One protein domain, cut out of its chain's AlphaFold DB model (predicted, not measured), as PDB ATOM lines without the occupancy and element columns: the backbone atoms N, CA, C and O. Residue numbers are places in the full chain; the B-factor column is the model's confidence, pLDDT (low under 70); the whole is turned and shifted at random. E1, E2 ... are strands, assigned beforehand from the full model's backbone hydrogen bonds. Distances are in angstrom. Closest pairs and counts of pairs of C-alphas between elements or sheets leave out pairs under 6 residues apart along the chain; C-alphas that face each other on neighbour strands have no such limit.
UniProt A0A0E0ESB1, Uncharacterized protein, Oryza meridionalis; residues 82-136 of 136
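This is residues 82 to 136 of the 136 residues of an uncharacterized protein of Oryza meridionalis (UniProt A0A0E0ESB1). With little regular structure, the domain is a small sheet of three strands, with a long loop, residues 93 to 107, swinging out from the end where E1 and E3 end and E2 begins, and a tail whose residues 129 to 136 stick out. The printed part has 55 residues, 15 of them in E1, E2 and E3, in that order along the chain; the class is all strand. The sheet is mixed, in the order E1, E3, E2. The whole is loose, with a radius of gyration of the C-alphas of 13.7 A, and elongated, spanning 44 by 26 by 16 A.

E3, residues 119 to 123, is the inner strand. E1, residues 88 to 92, is its parallel neighbour at 26 degrees, with N 120 and O 88 2.8 A apart, within hydrogen-bond range. E2, residues 108 to 112, forms an antiparallel hairpin with E3 at 172 degrees, with N 121 and O 111 2.9 A apart, also within hydrogen-bond range. E1 and E2 are apart.

E1 begins at C-alpha 88 (18.803, -2.111, -21.597) and is 12.7 A long. E2 is 11.8 A long. E3 is 13.2 A long and ends at C-alpha 123 (12.525, -11.391, -12.458).

The C-alphas farthest apart, of Gly 99 and Thr 136, are 45.6 A apart. The printed part has no cut. The link from E1 to E2 is long. Residues 133 to 136 have pLDDT under 70.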
ATOM      1  N   TYR A  82      23.379   3.697 -19.635       92.38
ATOM      2  CA  TYR A  82      22.079   3.027 -19.710       92.38
ATOM      3  C   TYR A  82      21.071   3.753 -20.614       92.38
ATOM      4  O   TYR A  82      20.430   3.130 -21.458       92.38
ATOM      5  N   GLU A  83      20.966   5.080 -20.494       93.62
ATOM      6  CA  GLU A  83      20.008   5.885 -21.266       93.62
ATOM      7  C   GLU A  83      20.316   5.879 -22.767       93.62
ATOM      8  O   GLU A  83      19.408   5.916 -23.600       93.62
ATOM      9  N   ALA A  84      21.599   5.792 -23.124       93.88
ATOM     10  CA  ALA A  84      22.044   5.733 -24.512       93.88
ATOM     11  C   ALA A  84      22.083   4.309 -25.094       93.88
ATOM     12  O   ALA A  84      22.349   4.162 -26.285       93.88
ATOM     13  N   ALA A  85      21.859   3.266 -24.290       95.50
ATOM     14  CA  ALA A  85      21.938   1.887 -24.754       95.50
ATOM     15  C   ALA A  85      20.713   1.498 -25.598       95.50
ATOM     16  O   ALA A  85      19.564   1.709 -25.192       95.50
ATOM     17  N   ASP A  86      20.951   0.865 -26.749       94.38
ATOM     18  CA  ASP A  86      19.883   0.301 -27.586       94.38
ATOM     19  C   ASP A  86      19.195  -0.890 -26.909       94.38
ATOM     20  O   ASP A  86      17.993  -1.069 -27.069       94.38
ATOM     21  N   ILE A  87      19.948  -1.682 -26.137       94.94
ATOM     22  CA  ILE A  87      19.433  -2.779 -25.313       94.94
ATOM     23  C   ILE A  87      19.763  -2.487 -23.854       94.94
ATOM     24  O   ILE A  87      20.923  -2.286 -23.499       94.94
ATOM     25  N   LYS A  88      18.735  -2.480 -23.010       95.75
ATOM     26  CA  LYS A  88      18.803  -2.111 -21.597       95.75
ATOM     27  C   LYS A  88      18.399  -3.309 -20.753       95.75
ATOM     28  O   LYS A  88      17.244  -3.716 -20.807       95.75
ATOM     29  N   VAL A  89      19.329  -3.875 -19.990       96.12
ATOM     30  CA  VAL A  89      19.074  -5.075 -19.180       96.12
ATOM     31  C   VAL A  89      18.891  -4.683 -17.719       96.12
ATOM     32  O   VAL A  89      19.776  -4.053 -17.142       96.12
ATOM     33  N   CYS A  90      17.756  -5.051 -17.124       95.44
ATOM     34  CA  CYS A  90      17.437  -4.773 -15.724       95.44
ATOM     35  C   CYS A  90      16.800  -5.974 -15.029       95.44
ATOM     36  O   CYS A  90      16.214  -6.848 -15.657       95.44
ATOM     37  N   PHE A  91      16.892  -5.959 -13.709       97.56
ATOM     38  CA  PHE A  91      16.354  -6.963 -12.810       97.56
ATOM     39  C   PHE A  91      15.308  -6.282 -11.919       97.56
ATOM     40  O   PHE A  91      15.639  -5.304 -11.246       97.56
ATOM     41  N   TYR A  92      14.065  -6.771 -11.927       97.81
ATOM     42  CA  TYR A  92      12.950  -6.213 -11.150       97.81
ATOM     43  C   TYR A  92      12.131  -7.315 -10.469       97.81
ATOM     44  O   TYR A  92      12.240  -8.471 -10.844       97.81
ATOM     45  N   ALA A  93      11.315  -6.978  -9.472       96.88
ATOM     46  CA  ALA A  93      10.323  -7.882  -8.879       96.88
ATOM     47  C   ALA A  93       8.959  -7.196  -8.867       96.88
ATOM     48  O   ALA A  93       8.889  -5.976  -8.707       96.88
ATOM     49  N   GLY A  94       7.890  -7.988  -8.966       97.31
ATOM     50  CA  GLY A  94       6.524  -7.478  -8.916       97.31
ATOM     51  C   GLY A  94       6.247  -6.411  -9.976       97.31
ATOM     52  O   GLY A  94       6.807  -6.429 -11.077       97.31
ATOM     53  N   ASP A  95       5.386  -5.458  -9.629       97.50
ATOM     54  CA  ASP A  95       5.149  -4.268 -10.443       97.50
ATOM     55  C   ASP A  95       6.383  -3.357 -10.466       97.50
ATOM     56  O   ASP A  95       6.870  -2.894  -9.433       97.50
ATOM     57  N   HIS A  96       6.869  -3.090 -11.675       97.12
ATOM     58  CA  HIS A  96       8.032  -2.255 -11.953       97.12
ATOM     59  C   HIS A  96       7.735  -1.155 -12.985       97.12
ATOM     60  O   HIS A  96       8.644  -0.611 -13.615       97.12
ATOM     61  N   GLY A  97       6.458  -0.777 -13.120       96.25
ATOM     62  CA  GLY A  97       6.041   0.463 -13.777       96.25
ATOM     63  C   GLY A  97       5.946   0.415 -15.301       96.25
ATOM     64  O   GLY A  97       5.798   1.464 -15.929       96.25
ATOM     65  N   ASP A  98       6.023  -0.767 -15.916       94.19
ATOM     66  CA  ASP A  98       5.842  -0.956 -17.362       94.19
ATOM     67  C   ASP A  98       4.521  -1.645 -17.748       94.19
ATOM     68  O   ASP A  98       4.264  -1.840 -18.936       94.19
ATOM     69  N   GLY A  99       3.666  -1.942 -16.763       93.81
ATOM     70  CA  GLY A  99       2.364  -2.580 -16.958       93.81
ATOM     71  C   GLY A  99       2.409  -4.105 -17.072       93.81
ATOM     72  O   GLY A  99       1.349  -4.709 -17.219       93.81
ATOM     73  N   VAL A 100       3.592  -4.723 -16.971       92.75
ATOM     74  CA  VAL A 100       3.776  -6.180 -17.003       92.75
ATOM     75  C   VAL A 100       4.467  -6.610 -15.701       92.75
ATOM     76  O   VAL A 100       5.684  -6.741 -15.654       92.75
ATOM     77  N   PRO A 101       3.736  -6.757 -14.583       96.38
ATOM     78  CA  PRO A 101       4.345  -7.121 -13.307       96.38
ATOM     79  C   PRO A 101       4.868  -8.565 -13.322       96.38
ATOM     80  O   PRO A 101       4.258  -9.441 -13.930       96.38
ATOM     81  N   PHE A 102       5.956  -8.819 -12.593       97.75
ATOM     82  CA  PHE A 102       6.412 -10.181 -12.299       97.75
ATOM     83  C   PHE A 102       5.592 -10.831 -11.172       97.75
ATOM     84  O   PHE A 102       5.009 -10.131 -10.337       97.75
ATOM     85  N   ASP A 103       5.551 -12.162 -11.142       96.12
ATOM     86  CA  ASP A 103       4.678 -12.979 -10.288       96.12
ATOM     87  C   ASP A 103       5.393 -13.680  -9.120       96.12
ATOM     88  O   ASP A 103       4.722 -14.199  -8.221       96.12
ATOM     89  N   GLY A 104       6.724 -13.606  -9.046       95.00
ATOM     90  CA  GLY A 104       7.509 -14.199  -7.968       95.00
ATOM     91  C   GLY A 104       8.284 -15.429  -8.444       95.00
ATOM     92  O   GLY A 104       8.645 -15.517  -9.604       95.00
ATOM     93  N   PRO A 105       8.621 -16.375  -7.551       95.94
ATOM     94  CA  PRO A 105       9.363 -17.561  -7.962       95.94
ATOM     95  C   PRO A 105       8.538 -18.468  -8.882       95.94
ATOM     96  O   PRO A 105       7.431 -18.870  -8.512       95.94
ATOM     97  N   LEU A 106       9.154 -18.915  -9.977       90.88
ATOM     98  CA  LEU A 106       8.525 -19.627 -11.093       90.88
ATOM     99  C   LEU A 106       7.489 -18.759 -11.829       90.88
ATOM    100  O   LEU A 106       7.156 -17.661 -11.410       90.88
ATOM    101  N   GLY A 107       6.948 -19.269 -12.939       93.94
ATOM    102  CA  GLY A 107       6.015 -18.494 -13.762       93.94
ATOM    103  C   GLY A 107       6.753 -17.596 -14.751       93.94
ATOM    104  O   GLY A 107       7.430 -18.114 -15.648       93.94
ATOM    105  N   ILE A 108       6.599 -16.276 -14.642       95.69
ATOM    106  CA  ILE A 108       7.167 -15.323 -15.600       95.69
ATOM    107  C   ILE A 108       8.645 -15.064 -15.292       95.69
ATOM    108  O   ILE A 108       9.004 -14.328 -14.383       95.69
ATOM    109  N   LEU A 109       9.530 -15.570 -16.153       97.06
ATOM    110  CA  LEU A 109      10.978 -15.443 -15.946       97.06
ATOM    111  C   LEU A 109      11.545 -14.084 -16.388       97.06
ATOM    112  O   LEU A 109      12.513 -13.569 -15.824       97.06
ATOM    113  N   SER A 110      11.028 -13.555 -17.498       96.94
ATOM    114  CA  SER A 110      11.530 -12.331 -18.137       96.94
ATOM    115  C   SER A 110      10.586 -11.843 -19.234       96.94
ATOM    116  O   SER A 110       9.854 -12.640 -19.826       96.94
ATOM    117  N   HIS A 111      10.677 -10.561 -19.587       96.31
ATOM    118  CA  HIS A 111      10.089 -10.014 -20.812       96.31
ATOM    119  C   HIS A 111      10.997  -8.973 -21.455       96.31
ATOM    120  O   HIS A 111      11.846  -8.355 -20.810       96.31
ATOM    121  N   ALA A 112      10.815  -8.775 -22.757       95.31
ATOM    122  CA  ALA A 112      11.551  -7.787 -23.527       95.31
ATOM    123  C   ALA A 112      10.599  -6.960 -24.386       95.31
ATOM    124  O   ALA A 112       9.610  -7.468 -24.906       95.31
ATOM    125  N   PHE A 113      10.946  -5.694 -24.579       92.38
ATOM    126  CA  PHE A 113      10.223  -4.784 -25.452       92.38
ATOM    127  C   PHE A 113      10.916  -4.703 -26.808       92.38
ATOM    128  O   PHE A 113      12.145  -4.623 -26.899       92.38
ATOM    129  N   SER A 114      10.119  -4.672 -27.872       89.44
ATOM    130  CA  SER A 114      10.617  -4.555 -29.241       89.44
ATOM    131  C   SER A 114      11.474  -3.296 -29.455       89.44
ATOM    132  O   SER A 114      11.428  -2.313 -28.705       89.44
ATOM    133  N   ALA A 115      12.297  -3.305 -30.505       86.88
ATOM    134  CA  ALA A 115      13.026  -2.108 -30.906       86.88
ATOM    135  C   ALA A 115      12.039  -0.977 -31.273       86.88
ATOM    136  O   ALA A 115      11.021  -1.209 -31.915       86.88
ATOM    137  N   LYS A 116      12.298   0.288 -30.929       88.75
ATOM    138  CA  LYS A 116      13.520   0.853 -30.321       88.75
ATOM    139  C   LYS A 116      13.455   1.004 -28.793       88.75
ATOM    140  O   LYS A 116      14.268   1.730 -28.234       88.75
ATOM    141  N   ASN A 117      12.488   0.375 -28.121       91.81
ATOM    142  CA  ASN A 117      12.403   0.429 -26.660       91.81
ATOM    143  C   ASN A 117      13.604  -0.303 -26.038       91.81
ATOM    144  O   ASN A 117      14.371   0.292 -25.278       91.81
ATOM    145  N   GLY A 118      13.793  -1.567 -26.437       92.38
ATOM    146  CA  GLY A 118      15.010  -2.333 -26.171       92.38
ATOM    147  C   GLY A 118      15.242  -2.708 -24.708       92.38
ATOM    148  O   GLY A 118      16.321  -3.184 -24.360       92.38
ATOM    149  N   ARG A 119      14.257  -2.506 -23.832       95.25
ATOM    150  CA  ARG A 119      14.319  -2.993 -22.453       95.25
ATOM    151  C   ARG A 119      14.156  -4.510 -22.411       95.25
ATOM    152  O   ARG A 119      13.250  -5.046 -23.040       95.25
ATOM    153  N   LEU A 120      15.020  -5.167 -21.652       96.25
ATOM    154  CA  LEU A 120      14.963  -6.571 -21.264       96.25
ATOM    155  C   LEU A 120      14.932  -6.616 -19.736       96.25
ATOM    156  O   LEU A 120      15.886  -6.187 -19.084       96.25
ATOM    157  N   HIS A 121      13.838  -7.113 -19.176       97.88
ATOM    158  CA  HIS A 121      13.641  -7.236 -17.739       97.88
ATOM    159  C   HIS A 121      13.676  -8.710 -17.330       97.88
ATOM    160  O   HIS A 121      13.093  -9.554 -18.008       97.88
ATOM    161  N   LEU A 122      14.354  -9.007 -16.224       97.81
ATOM    162  CA  LEU A 122      14.434 -10.332 -15.609       97.81
ATOM    163  C   LEU A 122      13.824 -10.286 -14.205       97.81
ATOM    164  O   LEU A 122      14.047  -9.306 -13.485       97.81
ATOM    165  N   ASP A 123      13.109 -11.336 -13.801       98.00
ATOM    166  CA  ASP A 123      12.525 -11.391 -12.458       98.00
ATOM    167  C   ASP A 123      13.598 -11.662 -11.392       98.00
ATOM    168  O   ASP A 123      14.256 -12.699 -11.377       98.00
ATOM    169  N   THR A 124      13.785 -10.733 -10.461       97.38
ATOM    170  CA  THR A 124      14.692 -10.872  -9.305       97.38
ATOM    171  C   THR A 124      14.251 -11.899  -8.276       97.38
ATOM    172  O   THR A 124      15.067 -12.301  -7.448       97.38
ATOM    173  N   SER A 125      12.986 -12.307  -8.308       97.44
ATOM    174  CA  SER A 125      12.429 -13.327  -7.419       97.44
ATOM    175  C   SER A 125      12.927 -14.729  -7.772       97.44
ATOM    176  O   SER A 125      12.805 -15.648  -6.960       97.44
ATOM    177  N   GLU A 126      13.519 -14.887  -8.957       97.00
ATOM    178  CA  GLU A 126      14.052 -16.149  -9.446       97.00
ATOM    179  C   GLU A 126      15.468 -16.452  -8.950       97.00
ATOM    180  O   GLU A 126      16.321 -15.581  -8.750       97.00
ATOM    181  N   HIS A 127      15.759 -17.746  -8.833       94.81
ATOM    182  CA  HIS A 127      17.096 -18.241  -8.518       94.81
ATOM    183  C   HIS A 127      17.956 -18.373  -9.783       94.81
ATOM    184  O   HIS A 127      18.170 -19.469 -10.305       94.81
ATOM    185  N   TRP A 128      18.491 -17.250 -10.262       92.81
ATOM    186  CA  TRP A 128      19.377 -17.226 -11.428       92.81
ATOM    187  C   TRP A 128      20.699 -17.945 -11.163       92.81
ATOM    188  O   TRP A 128      21.484 -17.564 -10.290       92.81
ATOM    189  N   VAL A 129      20.976 -18.965 -11.971       90.12
ATOM    190  CA  VAL A 129      22.241 -19.699 -11.955       90.12
ATOM    191  C   VAL A 129      22.986 -19.488 -13.264       90.12
ATOM    192  O   VAL A 129      22.405 -19.454 -14.346       90.12
ATOM    193  N   TRP A 130      24.302 -19.371 -13.168       84.69
ATOM    194  CA  TRP A 130      25.184 -19.456 -14.319       84.69
ATOM    195  C   TRP A 130      25.575 -20.927 -14.464       84.69
ATOM    196  O   TRP A 130      26.067 -21.546 -13.519       84.69
ATOM    197  N   TRP A 131      25.297 -21.527 -15.620       75.62
ATOM    198  CA  TRP A 131      25.672 -22.917 -15.848       75.62
ATOM    199  C   TRP A 131      27.199 -23.043 -15.906       75.62
ATOM    200  O   TRP A 131      27.837 -22.542 -16.832       75.62
ATOM    201  N   THR A 132      27.787 -23.756 -14.945       72.62
ATOM    202  CA  THR A 132      29.155 -24.265 -15.056       72.62
ATOM    203  C   THR A 132      29.121 -25.711 -15.505       72.62
ATOM    204  O   THR A 132      28.851 -26.604 -14.703       72.62
ATOM    205  N   SER A 133      29.458 -25.985 -16.762       69.00
ATOM    206  CA  SER A 133      29.823 -27.344 -17.157       69.00
ATOM    207  C   SER A 133      31.187 -27.661 -16.546       69.00
ATOM    208  O   SER A 133      32.229 -27.353 -17.124       69.00
ATOM    209  N   THR A 134      31.214 -28.270 -15.362       64.12
ATOM    210  CA  THR A 134      32.418 -28.963 -14.903       64.12
ATOM    211  C   THR A 134      32.515 -30.256 -15.708       64.12
ATOM    212  O   THR A 134      31.868 -31.248 -15.388       64.12
ATOM    213  N   SER A 135      33.259 -30.230 -16.815       62.97
ATOM    214  CA  SER A 135      33.615 -31.461 -17.527       62.97
ATOM    215  C   SER A 135      34.494 -32.296 -16.592       62.97
ATOM    216  O   SER A 135      35.538 -31.809 -16.161       62.97
ATOM    217  N   THR A 136      34.051 -33.506 -16.248       57.97
ATOM    218  CA  THR A 136      34.891 -34.528 -15.594       57.97
ATOM    219  C   THR A 136      35.413 -35.489 -16.649       57.97
ATOM    220  O   THR A 136      34.649 -35.743 -17.610       57.97
TER     221      THR A 136